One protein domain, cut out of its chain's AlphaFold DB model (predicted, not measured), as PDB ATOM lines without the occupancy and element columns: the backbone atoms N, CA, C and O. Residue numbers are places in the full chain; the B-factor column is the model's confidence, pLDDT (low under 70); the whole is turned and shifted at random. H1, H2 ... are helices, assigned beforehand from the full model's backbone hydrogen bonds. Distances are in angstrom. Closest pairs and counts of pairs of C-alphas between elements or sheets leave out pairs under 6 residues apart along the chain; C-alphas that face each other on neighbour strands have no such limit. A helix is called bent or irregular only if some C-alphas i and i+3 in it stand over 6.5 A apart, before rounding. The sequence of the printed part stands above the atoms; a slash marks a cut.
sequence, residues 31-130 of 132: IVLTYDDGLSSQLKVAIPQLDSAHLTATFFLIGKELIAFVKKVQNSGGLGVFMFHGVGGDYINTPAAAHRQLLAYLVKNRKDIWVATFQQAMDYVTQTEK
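This is residues 31 to 130 of the 132 residues of the protein "NodB homology domain-containing protein" of Mucilaginibacter sp (UniProt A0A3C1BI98). Three helices, H2 between H1 and H3, make a loose row and point broadly the same way; stretches of chain without named elements, residues 31 to 36, 55 to 61 and 78 to 84, run back the other way along one side of this row. H4 lies beyond these stretches as a fourth helix pointing broadly the same way, and residues 122 to 130, of which 122 to 128 belong to H4, stick out from the body as an arm. The contact between helices is slight: H2 and H3 are side by side and meet near where H2 begins, while H1 and H4 touch no helix. The printed part has 100 residues, with four named helices in the order H1, H2, H3, H4 and no named strand, and its class is all helix, with 51 of the 100 printed residues in the named helices. The whole is compact, with a radius of gyration of the C-alphas of 14.6 A and spans of 44 by 33 by 23 A.

H2, residues 63 to 76, is the longest helix by residues. It touches H3, residues 96 to 108, with 8 pairs of C-alphas within 8 A. The closest C-alphas of the two are those of Gly 63 and Ala 98, 5.4 A apart, and H2 touches H3 with residues 63 to 67 alone. Their lines stand at a shallow tilt of 25 degrees, they run the same way, and their centres are 12.0 A apart. H1, residues 40 to 52, is apart from H2 and from H3, with no C-alpha of the one within 8 A of the other. H4, residues 118 to 128, is apart from H1, H2 and H3 by the same test. Two short pairings lie outside the helices: residues 34 to 35 with residues 58 to 59, parallel, and residues 86 to 87 with residues 93 to 94, parallel. Every O i to N i+4 pair is within hydrogen-bond range in H3 and H4, against 7 of 9 in H1 and 8 of 10 in H2.

H2 runs from Gly 63, whose C-alpha is at (111.652, 138.123, 21.306), to Ser 76, and measures 21.5 A from first to last C-alpha. It is irregular: C-alphas 64 and 67 are 7.4 A apart, against about 5 A in a regular helix, and its line is a rough one. H3 runs from Ala 96 to Lys 108 and measures 18.3 A. H1 begins at Ser 40, with its C-alpha at (111.617, 145.461, 11.807), ends at Ser 52 and measures 18.2 A. H1 is neither bent nor irregular, but only just: C-alphas 44 and 47 are 6.3 A apart. H4 runs from Phe 118 to Thr 128, whose C-alpha is at (85.047, 156.034, 33.907), and measures 15.6 A.

The two C-alphas farthest apart are those of Gly 89 and Lys 130, at 44.3 A. Without residues 122 to 130, which stand free, the body has 91 residues and spans 35 by 33 by 24 A, with a radius of gyration of 13.6 A. The printed part runs from residue 31 to residue 130 and has no cut. The link from H2 to H3 is long, with 19 residues, 77 to 95; the links from H1 to H2, with 10 residues, and from H3 to H4, with 9, are short. The mean pLDDT of the printed part is 76.6, and it is under 70 in 17 residues of this model: residue 31, residue 33, residues 85 to 93, residues 119 to 120 and residues 127 to 130.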
ATOM      1  N   ILE A  31      87.843 151.490  11.434       65.69
ATOM      2  CA  ILE A  31      88.954 150.726  10.862       65.69
ATOM      3  C   ILE A  31      89.965 150.488  11.982       65.69
ATOM      4  O   ILE A  31      90.319 151.429  12.692       65.69
ATOM      5  N   VAL A  32      90.415 149.244  12.143       73.94
ATOM      6  CA  VAL A  32      91.442 148.858  13.120       73.94
ATOM      7  C   VAL A  32      92.663 148.372  12.353       73.94
ATOM      8  O   VAL A  32      92.553 147.468  11.528       73.94
ATOM      9  N   LEU A  33      93.818 148.983  12.612       68.25
ATOM     10  CA  LEU A  33      95.096 148.593  12.020       68.25
ATOM     11  C   LEU A  33      95.850 147.690  13.005       68.25
ATOM     12  O   LEU A  33      96.091 148.088  14.147       68.25
ATOM     13  N   THR A  34      96.209 146.480  12.569       80.62
ATOM     14  CA  THR A  34      96.931 145.483  13.375       80.62
ATOM     15  C   THR A  34      98.111 144.903  12.608       80.62
ATOM     16  O   THR A  34      97.967 144.566  11.435       80.62
ATOM     17  N   TYR A  35      99.245 144.739  13.286       80.62
ATOM     18  CA  TYR A  35     100.481 144.188  12.725       80.62
ATOM     19  C   TYR A  35     100.999 143.072  13.640       80.62
ATOM     20  O   TYR A  35     101.247 143.322  14.819       80.62
ATOM     21  N   ASP A  36     101.115 141.850  13.129       78.19
ATOM     22  CA  ASP A  36     101.255 140.605  13.903       78.19
ATOM     23  C   ASP A  36     102.666 140.019  13.955       78.19
ATOM     24  O   ASP A  36     103.069 139.488  14.987       78.19
ATOM     25  N   ASP A  37     103.450 140.184  12.896       76.19
ATOM     26  CA  ASP A  37     104.763 139.534  12.808       76.19
ATOM     27  C   ASP A  37     105.898 140.211  13.604       76.19
ATOM     28  O   ASP A  37     107.005 139.675  13.701       76.19
ATOM     29  N   GLY A  38     105.689 141.421  14.134       72.19
ATOM     30  CA  GLY A  38     106.723 142.166  14.861       72.19
ATOM     31  C   GLY A  38     107.980 142.457  14.027       72.19
ATOM     32  O   GLY A  38     109.077 142.607  14.576       72.19
ATOM     33  N   LEU A  39     107.847 142.509  12.695       79.56
ATOM     34  CA  LEU A  39     108.972 142.702  11.778       79.56
ATOM     35  C   LEU A  39     109.607 144.080  11.966       79.56
ATOM     36  O   LEU A  39     108.936 145.080  12.228       79.56
ATOM     37  N   SER A  40     110.917 144.173  11.714       77.31
ATOM     38  CA  SER A  40     111.617 145.461  11.807       77.31
ATOM     39  C   SER A  40     111.024 146.527  10.880       77.31
ATOM     40  O   SER A  40     111.157 147.705  11.194       77.31
ATOM     41  N   SER A  41     110.402 146.152   9.759       73.56
ATOM     42  CA  SER A  41     109.699 147.083   8.870       73.56
ATOM     43  C   SER A  41     108.420 147.625   9.510       73.56
ATOM     44  O   SER A  41     108.187 148.827   9.457       73.56
ATOM     45  N   GLN A  42     107.636 146.787  10.192       82.00
ATOM     46  CA  GLN A  42     106.446 147.226  10.926       82.00
ATOM     47  C   GLN A  42     106.828 148.271  11.986       82.00
ATOM     48  O   GLN A  42     106.194 149.317  12.086       82.00
ATOM     49  N   LEU A  43     107.939 148.070  12.700       81.56
ATOM     50  CA  LEU A  43     108.376 149.020  13.728       81.56
ATOM     51  C   LEU A  43     109.051 150.271  13.164       81.56
ATOM     52  O   LEU A  43     108.777 151.375  13.616       81.56
ATOM     53  N   LYS A  44     109.961 150.121  12.199       81.12
ATOM     54  CA  LYS A  44     110.778 151.246  11.713       81.12
ATOM     55  C   LYS A  44     110.113 152.053  10.606       81.12
ATOM     56  O   LYS A  44     110.548 153.169  10.354       81.12
ATOM     57  N   VAL A  45     109.104 151.498   9.940       82.00
ATOM     58  CA  VAL A  45     108.411 152.154   8.826       82.00
ATOM     59  C   VAL A  45     106.984 152.519   9.214       82.00
ATOM     60  O   VAL A  45     106.615 153.683   9.080       82.00
ATOM     61  N   ALA A  46     106.193 151.572   9.731       74.81
ATOM     62  CA  ALA A  46     104.780 151.847   9.992       74.81
ATOM     63  C   ALA A  46     104.578 152.791  11.189       74.81
ATOM     64  O   ALA A  46     103.752 153.692  11.092       74.81
ATOM     65  N   ILE A  47     105.354 152.661  12.277       79.06
ATOM     66  CA  ILE A  47     105.223 153.560  13.442       79.06
ATOM     67  C   ILE A  47     105.458 155.032  13.056       79.06
ATOM     68  O   ILE A  47     104.551 155.826  13.293       79.06
ATOM     69  N   PRO A  48     106.577 155.428  12.405       80.50
ATOM     70  CA  PRO A  48     106.761 156.829  12.015       80.50
ATOM     71  C   PRO A  48     105.661 157.371  11.092       80.50
ATOM     72  O   PRO A  48     105.300 158.541  11.183       80.50
ATOM     73  N   GLN A  49     105.115 156.530  10.207       85.81
ATOM     74  CA  GLN A  49     104.025 156.927   9.312       85.81
ATOM     75  C   GLN A  49     102.709 157.142  10.065       85.81
ATOM     76  O   GLN A  49     102.016 158.125   9.813       85.81
ATOM     77  N   LEU A  50     102.376 156.253  11.001       79.00
ATOM     78  CA  LEU A  50     101.201 156.385  11.862       79.00
ATOM     79  C   LEU A  50     101.306 157.619  12.761       79.00
ATOM     80  O   LEU A  50     100.355 158.397  12.823       79.00
ATOM     81  N   ASP A  51     102.474 157.842  13.370       81.06
ATOM     82  CA  ASP A  51     102.756 159.021  14.195       81.06
ATOM     83  C   ASP A  51     102.576 160.310  13.377       81.06
ATOM     84  O   ASP A  51     101.863 161.222  13.800       81.06
ATOM     85  N   SER A  52     103.148 160.367  12.166       88.31
ATOM     86  CA  SER A  52     102.999 161.509  11.252       88.31
ATOM     87  C   SER A  52     101.558 161.732  10.786       88.31
ATOM     88  O   SER A  52     101.209 162.854  10.427       88.31
ATOM     89  N   ALA A  53     100.741 160.680  10.738       84.69
ATOM     90  CA  ALA A  53      99.340 160.751  10.337       84.69
ATOM     91  C   ALA A  53      98.386 160.966  11.525       84.69
ATOM     92  O   ALA A  53      97.177 161.070  11.315       84.69
ATOM     93  N   HIS A  54      98.902 161.016  12.757       82.06
ATOM     94  CA  HIS A  54      98.109 161.026  13.988       82.06
ATOM     95  C   HIS A  54      97.106 159.861  14.068       82.06
ATOM     96  O   HIS A  54      95.978 160.017  14.541       82.06
ATOM     97  N   LEU A  55      97.511 158.684  13.588       76.06
ATOM     98  CA  LEU A  55      96.712 157.461  13.603       76.06
ATOM     99  C   LEU A  55      97.278 156.458  14.606       76.06
ATOM    100  O   LEU A  55      98.483 156.360  14.806       76.06
ATOM    101  N   THR A  56      96.395 155.667  15.209       77.00
ATOM    102  CA  THR A  56      96.764 154.624  16.173       77.00
ATOM    103  C   THR A  56      96.620 153.233  15.565       77.00
ATOM    104  O   THR A  56      95.679 152.978  14.812       77.00
ATOM    105  N   ALA A  57      97.509 152.315  15.940       76.56
ATOM    106  CA  ALA A  57      97.451 150.907  15.554       76.56
ATOM    107  C   ALA A  57      97.954 150.003  16.689       76.56
ATOM    108  O   ALA A  57      98.663 150.460  17.588       76.56
ATOM    109  N   THR A  58      97.627 148.713  16.612       81.75
ATOM    110  CA  THR A  58      98.120 147.690  17.544       81.75
ATOM    111  C   THR A  58      99.243 146.891  16.890       81.75
ATOM    112  O   THR A  58      99.068 146.345  15.801       81.75
ATOM    113  N   PHE A  59     100.390 146.799  17.563       78.00
ATOM    114  CA  PHE A  59     101.545 146.025  17.108       78.00
ATOM    115  C   PHE A  59     101.822 144.884  18.072       78.00
ATOM    116  O   PHE A  59     101.943 145.099  19.278       78.00
ATOM    117  N   PHE A  60     101.995 143.692  17.525       77.50
ATOM    118  CA  PHE A  60     102.463 142.534  18.259       77.50
ATOM    119  C   PHE A  60     103.972 142.399  18.072       77.50
ATOM    120  O   PHE A  60     104.514 142.643  16.996       77.50
ATOM    121  N   LEU A  61     104.675 142.102  19.162       74.31
ATOM    122  CA  LEU A  61     106.134 142.124  19.212       74.31
ATOM    123  C   LEU A  61     106.685 140.761  19.583       74.31
ATOM    124  O   LEU A  61     106.062 140.020  20.341       74.31
ATOM    125  N   ILE A  62     107.899 140.475  19.110       75.19
ATOM    126  CA  ILE A  62     108.572 139.195  19.320       75.19
ATOM    127  C   ILE A  62     109.927 139.357  20.016       75.19
ATOM    128  O   ILE A  62     110.646 140.346  19.843       75.19
ATOM    129  N   GLY A  63     110.296 138.337  20.794       76.50
ATOM    130  CA  GLY A  63     111.652 138.123  21.306       76.50
ATOM    131  C   GLY A  63     112.292 139.334  21.997       76.50
ATOM    132  O   GLY A  63     111.974 139.647  23.141       76.50
ATOM    133  N   LYS A  64     113.256 139.974  21.322       74.19
ATOM    134  CA  LYS A  64     114.138 141.002  21.906       74.19
ATOM    135  C   LYS A  64     113.459 142.352  22.171       74.19
ATOM    136  O   LYS A  64     113.937 143.104  23.015       74.19
ATOM    137  N   GLU A  65     112.351 142.647  21.492       78.12
ATOM    138  CA  GLU A  65     111.699 143.965  21.566       78.12
ATOM    139  C   GLU A  65     110.643 144.063  22.680       78.12
ATOM    140  O   GLU A  65     110.158 145.152  22.983       78.12
ATOM    141  N   LEU A  66     110.311 142.945  23.339       84.38
ATOM    142  CA  LEU A  66     109.218 142.872  24.316       84.38
ATOM    143  C   LEU A  66     109.380 143.888  25.455       84.38
ATOM    144  O   LEU A  66     108.502 144.714  25.688       84.38
ATOM    145  N   ILE A  67     110.523 143.870  26.146       85.81
ATOM    146  CA  ILE A  67     110.775 144.768  27.287       85.81
ATOM    147  C   ILE A  67     110.951 146.217  26.827       85.81
ATOM    148  O   ILE A  67     110.525 147.138  27.523       85.81
ATOM    149  N   ALA A  68     111.579 146.432  25.669       85.69
ATOM    150  CA  ALA A  68     111.769 147.771  25.122       85.69
ATOM    151  C   ALA A  68     110.419 148.455  24.861       85.69
ATOM    152  O   ALA A  68     110.236 149.621  25.211       85.69
ATOM    153  N   PHE A  69     109.444 147.713  24.342       82.69
ATOM    154  CA  PHE A  69     108.093 148.219  24.161       82.69
ATOM    155  C   PHE A  69     107.354 148.469  25.464       82.69
ATOM    156  O   PHE A  69     106.760 149.537  25.588       82.69
ATOM    157  N   VAL A  70     107.441 147.568  26.454       83.50
ATOM    158  CA  VAL A  70     106.858 147.843  27.780       83.50
ATOM    159  C   VAL A  70     107.381 149.179  28.308       83.50
ATOM    160  O   VAL A  70     106.589 150.028  28.700       83.50
ATOM    161  N   LYS A  71     108.696 149.415  28.234       87.44
ATOM    162  CA  LYS A  71     109.298 150.690  28.651       87.44
ATOM    163  C   LYS A  71     108.761 151.883  27.860       87.44
ATOM    164  O   LYS A  71     108.493 152.924  28.452       87.44
ATOM    165  N   LYS A  72     108.589 151.749  26.541       81.94
ATOM    166  CA  LYS A  72     108.027 152.818  25.701       81.94
ATOM    167  C   LYS A  72     106.598 153.166  26.125       81.94
ATOM    168  O   LYS A  72     106.310 154.339  26.331       81.94
ATOM    169  N   VAL A  73     105.744 152.159  26.295       79.69
ATOM    170  CA  VAL A  73     104.339 152.329  26.700       79.69
ATOM    171  C   VAL A  73     104.233 152.912  28.109       79.69
ATOM    172  O   VAL A  73     103.442 153.826  28.321       79.69
ATOM    173  N   GLN A  74     105.066 152.446  29.050       79.62
ATOM    174  CA  GLN A  74     105.159 153.024  30.396       79.62
ATOM    175  C   GLN A  74     105.517 154.511  30.341       79.62
ATOM    176  O   GLN A  74     104.855 155.323  30.976       79.62
ATOM    177  N   ASN A  75     106.537 154.874  29.559       79.56
ATOM    178  CA  ASN A  75     106.979 156.262  29.442       79.56
ATOM    179  C   ASN A  75     105.936 157.163  28.766       79.56
ATOM    180  O   ASN A  75     105.885 158.352  29.065       79.56
ATOM    181  N   SER A  76     105.126 156.624  27.852       73.00
ATOM    182  CA  SER A  76     104.104 157.395  27.139       73.00
ATOM    183  C   SER A  76     102.733 157.395  27.821       73.00
ATOM    184  O   SER A  76     101.845 158.099  27.352       73.00
ATOM    185  N   GLY A  77     102.520 156.574  28.857       73.38
ATOM    186  CA  GLY A  77     101.201 156.368  29.472       73.38
ATOM    187  C   GLY A  77     100.165 155.735  28.531       73.38
ATOM    188  O   GLY A  77      98.972 155.979  28.682       73.38
ATOM    189  N   GLY A  78     100.610 154.978  27.522       73.62
ATOM    190  CA  GLY A  78      99.738 154.399  26.489       73.62
ATOM    191  C   GLY A  78      99.171 153.018  26.844       73.62
ATOM    192  O   GLY A  78      99.490 152.442  27.882       73.62
ATOM    193  N   LEU A  79      98.377 152.440  25.935       71.19
ATOM    194  CA  LEU A  79      97.940 151.039  26.000       71.19
ATOM    195  C   LEU A  79      98.917 150.143  25.223       71.19
ATOM    196  O   LEU A  79      99.134 150.344  24.030       71.19
ATOM    197  N   GLY A  80      99.479 149.132  25.888       74.25
ATOM    198  CA  GLY A  80     100.312 148.103  25.262       74.25
ATOM    199  C   GLY A  80      99.584 146.764  25.217       74.25
ATOM    200  O   GLY A  80      99.071 146.314  26.239       74.25
ATOM    201  N   VAL A  81      99.562 146.109  24.055       76.31
ATOM    202  CA  VAL A  81      98.911 144.804  23.865       76.31
ATOM    203  C   VAL A  81      99.932 143.812  23.317       76.31
ATOM    204  O   VAL A  81     100.616 144.102  22.342       76.31
ATOM    205  N   PHE A  82     100.027 142.637  23.939       73.75
ATOM    206  CA  PHE A  82     100.836 141.521  23.447       73.75
ATOM    207  C   PHE A  82      99.933 140.396  22.938       73.75
ATOM    208  O   PHE A  82      98.893 140.116  23.530       73.75
ATOM    209  N   MET A  83     100.371 139.715  21.880       75.12
ATOM    210  CA  MET A  83      99.803 138.462  21.389       75.12
ATOM    211  C   MET A  83     100.962 137.529  21.086       75.12
ATOM    212  O   MET A  83     101.970 137.946  20.519       75.12
ATOM    213  N   PHE A  84     100.824 136.278  21.504       70.62
ATOM    214  CA  PHE A  84     101.817 135.238  21.294       70.62
ATOM    215  C   PHE A  84     101.141 134.075  20.567       70.62
ATOM    216  O   PHE A  84     100.131 133.570  21.054       70.62
ATOM    217  N   HIS A  85     101.699 133.641  19.433       68.88
ATOM    218  CA  HIS A  85     101.270 132.408  18.755       68.88
ATOM    219  C   HIS A  85     101.795 131.159  19.475       68.88
ATOM    220  O   HIS A  85     101.078 130.173  19.618       68.88
ATOM    221  N   GLY A  86     103.019 131.238  20.003       63.75
ATOM    222  CA  GLY A  86     103.642 130.195  20.807       63.75
ATOM    223  C   GLY A  86     104.840 130.717  21.602       63.75
ATOM    224  O   GLY A  86     105.457 131.734  21.266       63.75
ATOM    225  N   VAL A  87     105.186 130.005  22.678       69.25
ATOM    226  CA  VAL A  87     106.365 130.287  23.510       69.25
ATOM    227  C   VAL A  87     107.269 129.059  23.510       69.25
ATOM    228  O   VAL A  87     106.935 128.039  24.102       69.25
ATOM    229  N   GLY A  88     108.448 129.171  22.895       62.22
ATOM    230  CA  GLY A  88     109.486 128.138  22.970       62.22
ATOM    231  C   GLY A  88     109.438 126.989  21.949       62.22
ATOM    232  O   GLY A  88     110.346 126.168  22.003       62.22
ATOM    233  N   GLY A  89     108.491 126.942  21.004       53.84
ATOM    234  CA  GLY A  89     108.472 125.944  19.916       53.84
ATOM    235  C   GLY A  89     107.201 126.014  19.055       53.84
ATOM    236  O   GLY A  89     106.130 126.170  19.623       53.84
ATOM    237  N   ASP A  90     107.372 125.891  17.731       64.25
ATOM    238  CA  ASP A  90     106.420 125.989  16.592       64.25
ATOM    239  C   ASP A  90     105.963 127.370  16.060       64.25
ATOM    240  O   ASP A  90     105.830 128.333  16.812       64.25
ATOM    241  N   TYR A  91     105.787 127.394  14.716       56.94
ATOM    242  CA  TYR A  91     105.527 128.493  13.754       56.94
ATOM    243  C   TYR A  91     105.381 129.897  14.386       56.94
ATOM    244  O   TYR A  91     104.319 130.268  14.876       56.94
ATOM    245  N   ILE A  92     106.450 130.702  14.279       59.53
ATOM    246  CA  ILE A  92     106.574 132.100  14.754       59.53
ATOM    247  C   ILE A  92     106.725 132.188  16.286       59.53
ATOM    248  O   ILE A  92     105.820 132.539  17.043       59.53
ATOM    249  N   ASN A  93     107.932 131.863  16.756       66.69
ATOM    250  CA  ASN A  93     108.182 131.541  18.157       66.69
ATOM    251  C   ASN A  93     108.819 132.728  18.898       66.69
ATOM    252  O   ASN A  93     109.878 133.229  18.508       66.69
ATOM    253  N   THR A  94     108.271 133.094  20.060       72.00
ATOM    254  CA  THR A  94     109.035 133.868  21.053       72.00
ATOM    255  C   THR A  94     109.960 132.921  21.826       72.00
ATOM    256  O   THR A  94     109.476 131.929  22.387       72.00
ATOM    257  N   PRO A  95     111.280 133.193  21.919       78.69
ATOM    258  CA  PRO A  95     112.177 132.378  22.730       78.69
ATOM    259  C   PRO A  95     111.710 132.335  24.187       78.69
ATOM    260  O   PRO A  95     111.447 133.376  24.792       78.69
ATOM    261  N   ALA A  96     111.674 131.145  24.789       79.69
ATOM    262  CA  ALA A  96     111.219 130.981  26.170       79.69
ATOM    263  C   ALA A  96     112.023 131.844  27.165       79.69
ATOM    264  O   ALA A  96     111.478 132.331  28.151       79.69
ATOM    265  N   ALA A  97     113.309 132.081  26.889       82.31
ATOM    266  CA  ALA A  97     114.140 132.986  27.680       82.31
ATOM    267  C   ALA A  97     113.649 134.444  27.622       82.31
ATOM    268  O   ALA A  97     113.550 135.085  28.665       82.31
ATOM    269  N   ALA A  98     113.281 134.942  26.440       82.25
ATOM    270  CA  ALA A  98     112.759 136.296  26.269       82.25
ATOM    271  C   ALA A  98     111.396 136.464  26.957       82.25
ATOM    272  O   ALA A  98     111.171 137.444  27.664       82.25
ATOM    273  N   HIS A  99     110.517 135.464  26.836       83.69
ATOM    274  CA  HIS A  99     109.248 135.453  27.562       83.69
ATOM    275  C   HIS A  99     109.463 135.471  29.085       83.69
ATOM    276  O   HIS A  99     108.878 136.294  29.784       83.69
ATOM    277  N   ARG A 100     110.373 134.637  29.613       86.75
ATOM    278  CA  ARG A 100     110.730 134.657  31.044       86.75
ATOM    279  C   ARG A 100     111.259 136.018  31.495       86.75
ATOM    280  O   ARG A 100     110.916 136.464  32.586       86.75
ATOM    281  N   GLN A 101     112.058 136.690  30.667       86.44
ATOM    282  CA  GLN A 101     112.545 138.038  30.963       86.44
ATOM    283  C   GLN A 101     111.405 139.065  31.002       86.44
ATOM    284  O   GLN A 101     111.370 139.878  31.927       86.44
ATOM    285  N   LEU A 102     110.456 139.010  30.058       86.50
ATOM    286  CA  LEU A 102     109.254 139.850  30.084       86.50
ATOM    287  C   LEU A 102     108.454 139.626  31.373       86.50
ATOM    288  O   LEU A 102     108.149 140.591  32.070       86.50
ATOM    289  N   LEU A 103     108.168 138.372  31.737       89.12
ATOM    290  CA  LEU A 103     107.419 138.061  32.958       89.12
ATOM    291  C   LEU A 103     108.125 138.581  34.214       89.12
ATOM    292  O   LEU A 103     107.500 139.234  35.049       89.12
ATOM    293  N   ALA A 104     109.435 138.350  34.331       91.12
ATOM    294  CA  ALA A 104     110.224 138.861  35.448       91.12
ATOM    295  C   ALA A 104     110.174 140.395  35.528       91.12
ATOM    296  O   ALA A 104     110.052 140.959  36.618       91.12
ATOM    297  N   TYR A 105     110.217 141.077  34.380       89.62
ATOM    298  CA  TYR A 105     110.068 142.527  34.311       89.62
ATOM    299  C   TYR A 105     108.681 142.984  34.784       89.62
ATOM    300  O   TYR A 105     108.598 143.894  35.607       89.62
ATOM    301  N   LEU A 106     107.599 142.350  34.327       85.50
ATOM    302  CA  LEU A 106     106.231 142.709  34.725       85.50
ATOM    303  C   LEU A 106     106.009 142.512  36.230       85.50
ATOM    304  O   LEU A 106     105.512 143.410  36.904       85.50
ATOM    305  N   VAL A 107     106.467 141.388  36.787       87.81
ATOM    306  CA  VAL A 107     106.379 141.113  38.233       87.81
ATOM    307  C   VAL A 107     107.147 142.155  39.049       87.81
ATOM    308  O   VAL A 107     106.642 142.652  40.063       87.81
ATOM    309  N   LYS A 108     108.358 142.518  38.606       91.44
ATOM    310  CA  LYS A 108     109.192 143.529  39.270       91.44
ATOM    311  C   LYS A 108     108.539 144.916  39.269       91.44
ATOM    312  O   LYS A 108     108.714 145.657  40.232       91.44
ATOM    313  N   ASN A 109     107.783 145.255  38.225       85.62
ATOM    314  CA  ASN A 109     107.197 146.585  38.022       85.62
ATOM    315  C   ASN A 109     105.680 146.639  38.282       85.62
ATOM    316  O   ASN A 109     105.027 147.601  37.893       85.62
ATOM    317  N   ARG A 110     105.104 145.653  38.983       81.50
ATOM    318  CA  ARG A 110     103.654 145.558  39.257       81.50
ATOM    319  C   ARG A 110     103.030 146.771  39.963       81.50
ATOM    320  O   ARG A 110     101.820 146.930  39.934       81.50
ATOM    321  N   LYS A 111     103.846 147.591  40.635       85.19
ATOM    322  CA  LYS A 111     103.396 148.840  41.268       85.19
ATOM    323  C   LYS A 111     103.043 149.927  40.242       85.19
ATOM    324  O   LYS A 111     102.211 150.772  40.535       85.19
ATOM    325  N   ASP A 112     103.657 149.864  39.060       80.81
ATOM    326  CA  ASP A 112     103.526 150.862  37.996       80.81
ATOM    327  C   ASP A 112     102.810 150.288  36.757       80.81
ATOM    328  O   ASP A 112     102.406 151.039  35.875       80.81
ATOM    329  N   ILE A 113     102.681 148.958  36.653       81.50
ATOM    330  CA  ILE A 113     102.110 148.265  35.491       81.50
ATOM    331  C   ILE A 113     100.957 147.370  35.931       81.50
ATOM    332  O   ILE A 113     101.152 146.406  36.675       81.50
ATOM    333  N   TRP A 114      99.771 147.636  35.386       80.94
ATOM    334  CA  TRP A 114      98.613 146.762  35.526       80.94
ATOM    335  C   TRP A 114      98.568 145.737  34.387       80.94
ATOM    336  O   TRP A 114      98.457 146.095  33.216       80.94
ATOM    337  N   VAL A 115      98.663 144.450  34.730       78.00
ATOM    338  CA  VAL A 115      98.435 143.340  33.793       78.00
ATOM    339  C   VAL A 115      96.980 142.903  33.942       78.00
ATOM    340  O   VAL A 115      96.594 142.404  34.998       78.00
ATOM    341  N   ALA A 116      96.181 143.110  32.898       73.50
ATOM    342  CA  ALA A 116      94.735 142.907  32.912       73.50
ATOM    343  C   ALA A 116      94.268 142.133  31.677       73.50
ATOM    344  O   ALA A 116      94.957 142.096  30.654       73.50
ATOM    345  N   THR A 117      93.074 141.551  31.746       70.50
ATOM    346  CA  THR A 117      92.385 141.092  30.535       70.50
ATOM    347  C   THR A 117      91.892 142.291  29.723       70.50
ATOM    348  O   THR A 117      91.661 143.374  30.266       70.50
ATOM    349  N   PHE A 118      91.673 142.101  28.417       72.19
ATOM    350  CA  PHE A 118      91.073 143.146  27.579       72.19
ATOM    351  C   PHE A 118      89.711 143.594  28.125       72.19
ATOM    352  O   PHE A 118      89.429 144.785  28.156       72.19
ATOM    353  N   GLN A 119      88.905 142.654  28.630       67.75
ATOM    354  CA  GLN A 119      87.637 142.970  29.282       67.75
ATOM    355  C   GLN A 119      87.835 143.879  30.498       67.75
ATOM    356  O   GLN A 119      87.216 144.929  30.551       67.75
ATOM    357  N   GLN A 120      88.736 143.539  31.425       69.19
ATOM    358  CA  GLN A 120      89.010 144.374  32.601       69.19
ATOM    359  C   GLN A 120      89.474 145.784  32.211       69.19
ATOM    360  O   GLN A 120      89.048 146.765  32.820       69.19
ATOM    361  N   ALA A 121      90.312 145.896  31.178       74.50
ATOM    362  CA  ALA A 121      90.755 147.186  30.661       74.50
ATOM    363  C   ALA A 121      89.596 147.996  30.050       74.50
ATOM    364  O   ALA A 121      89.448 149.179  30.351       74.50
ATOM    365  N   MET A 122      88.743 147.370  29.232       78.75
ATOM    366  CA  MET A 122      87.581 148.033  28.632       78.75
ATOM    367  C   MET A 122      86.503 148.377  29.663       78.75
ATOM    368  O   MET A 122      85.899 149.444  29.577       78.75
ATOM    369  N   ASP A 123      86.285 147.525  30.661       74.88
ATOM    370  CA  ASP A 123      85.378 147.785  31.779       74.88
ATOM    371  C   ASP A 123      85.841 149.016  32.561       74.88
ATOM    372  O   ASP A 123      85.027 149.878  32.872       74.88
ATOM    373  N   TYR A 124      87.146 149.150  32.818       75.06
ATOM    374  CA  TYR A 124      87.705 150.342  33.453       75.06
ATOM    375  C   TYR A 124      87.461 151.606  32.617       75.06
ATOM    376  O   TYR A 124      86.949 152.586  33.150       75.06
ATOM    377  N   VAL A 125      87.761 151.570  31.312       73.38
ATOM    378  CA  VAL A 125      87.567 152.711  30.392       73.38
ATOM    379  C   VAL A 125      86.092 153.110  30.270       73.38
ATOM    380  O   VAL A 125      85.765 154.288  30.218       73.38
ATOM    381  N   THR A 126      85.181 152.142  30.229       73.81
ATOM    382  CA  THR A 126      83.746 152.410  30.043       73.81
ATOM    383  C   THR A 126      83.015 152.740  31.346       73.81
ATOM    384  O   THR A 126      81.977 153.400  31.312       73.81
ATOM    385  N   GLN A 127      83.530 152.318  32.506       66.94
ATOM    386  CA  GLN A 127      83.021 152.754  33.811       66.94
ATOM    387  C   GLN A 127      83.430 154.194  34.129       66.94
ATOM    388  O   GLN A 127      82.615 154.931  34.681       66.94
ATOM    389  N   THR A 128      84.636 154.629  33.753       53.72
ATOM    390  CA  THR A 128      85.047 156.034  33.907       53.72
ATOM    391  C   THR A 128      84.247 156.988  33.019       53.72
ATOM    392  O   THR A 128      83.999 158.114  33.437       53.72
ATOM    393  N   GLU A 129      83.747 156.546  31.860       48.84
ATOM    394  CA  GLU A 129      82.823 157.344  31.033       48.84
ATOM    395  C   GLU A 129      81.417 157.513  31.637       48.84
ATOM    396  O   GLU A 129      80.671 158.378  31.195       48.84
ATOM    397  N   LYS A 130      81.032 156.730  32.655       45.94
ATOM    398  CA  LYS A 130      79.726 156.879  33.328       45.94
ATOM    399  C   LYS A 130      79.725 157.877  34.490       45.94
ATOM    400  O   LYS A 130      78.659 158.130  35.046       45.94
TER     401      LYS A 130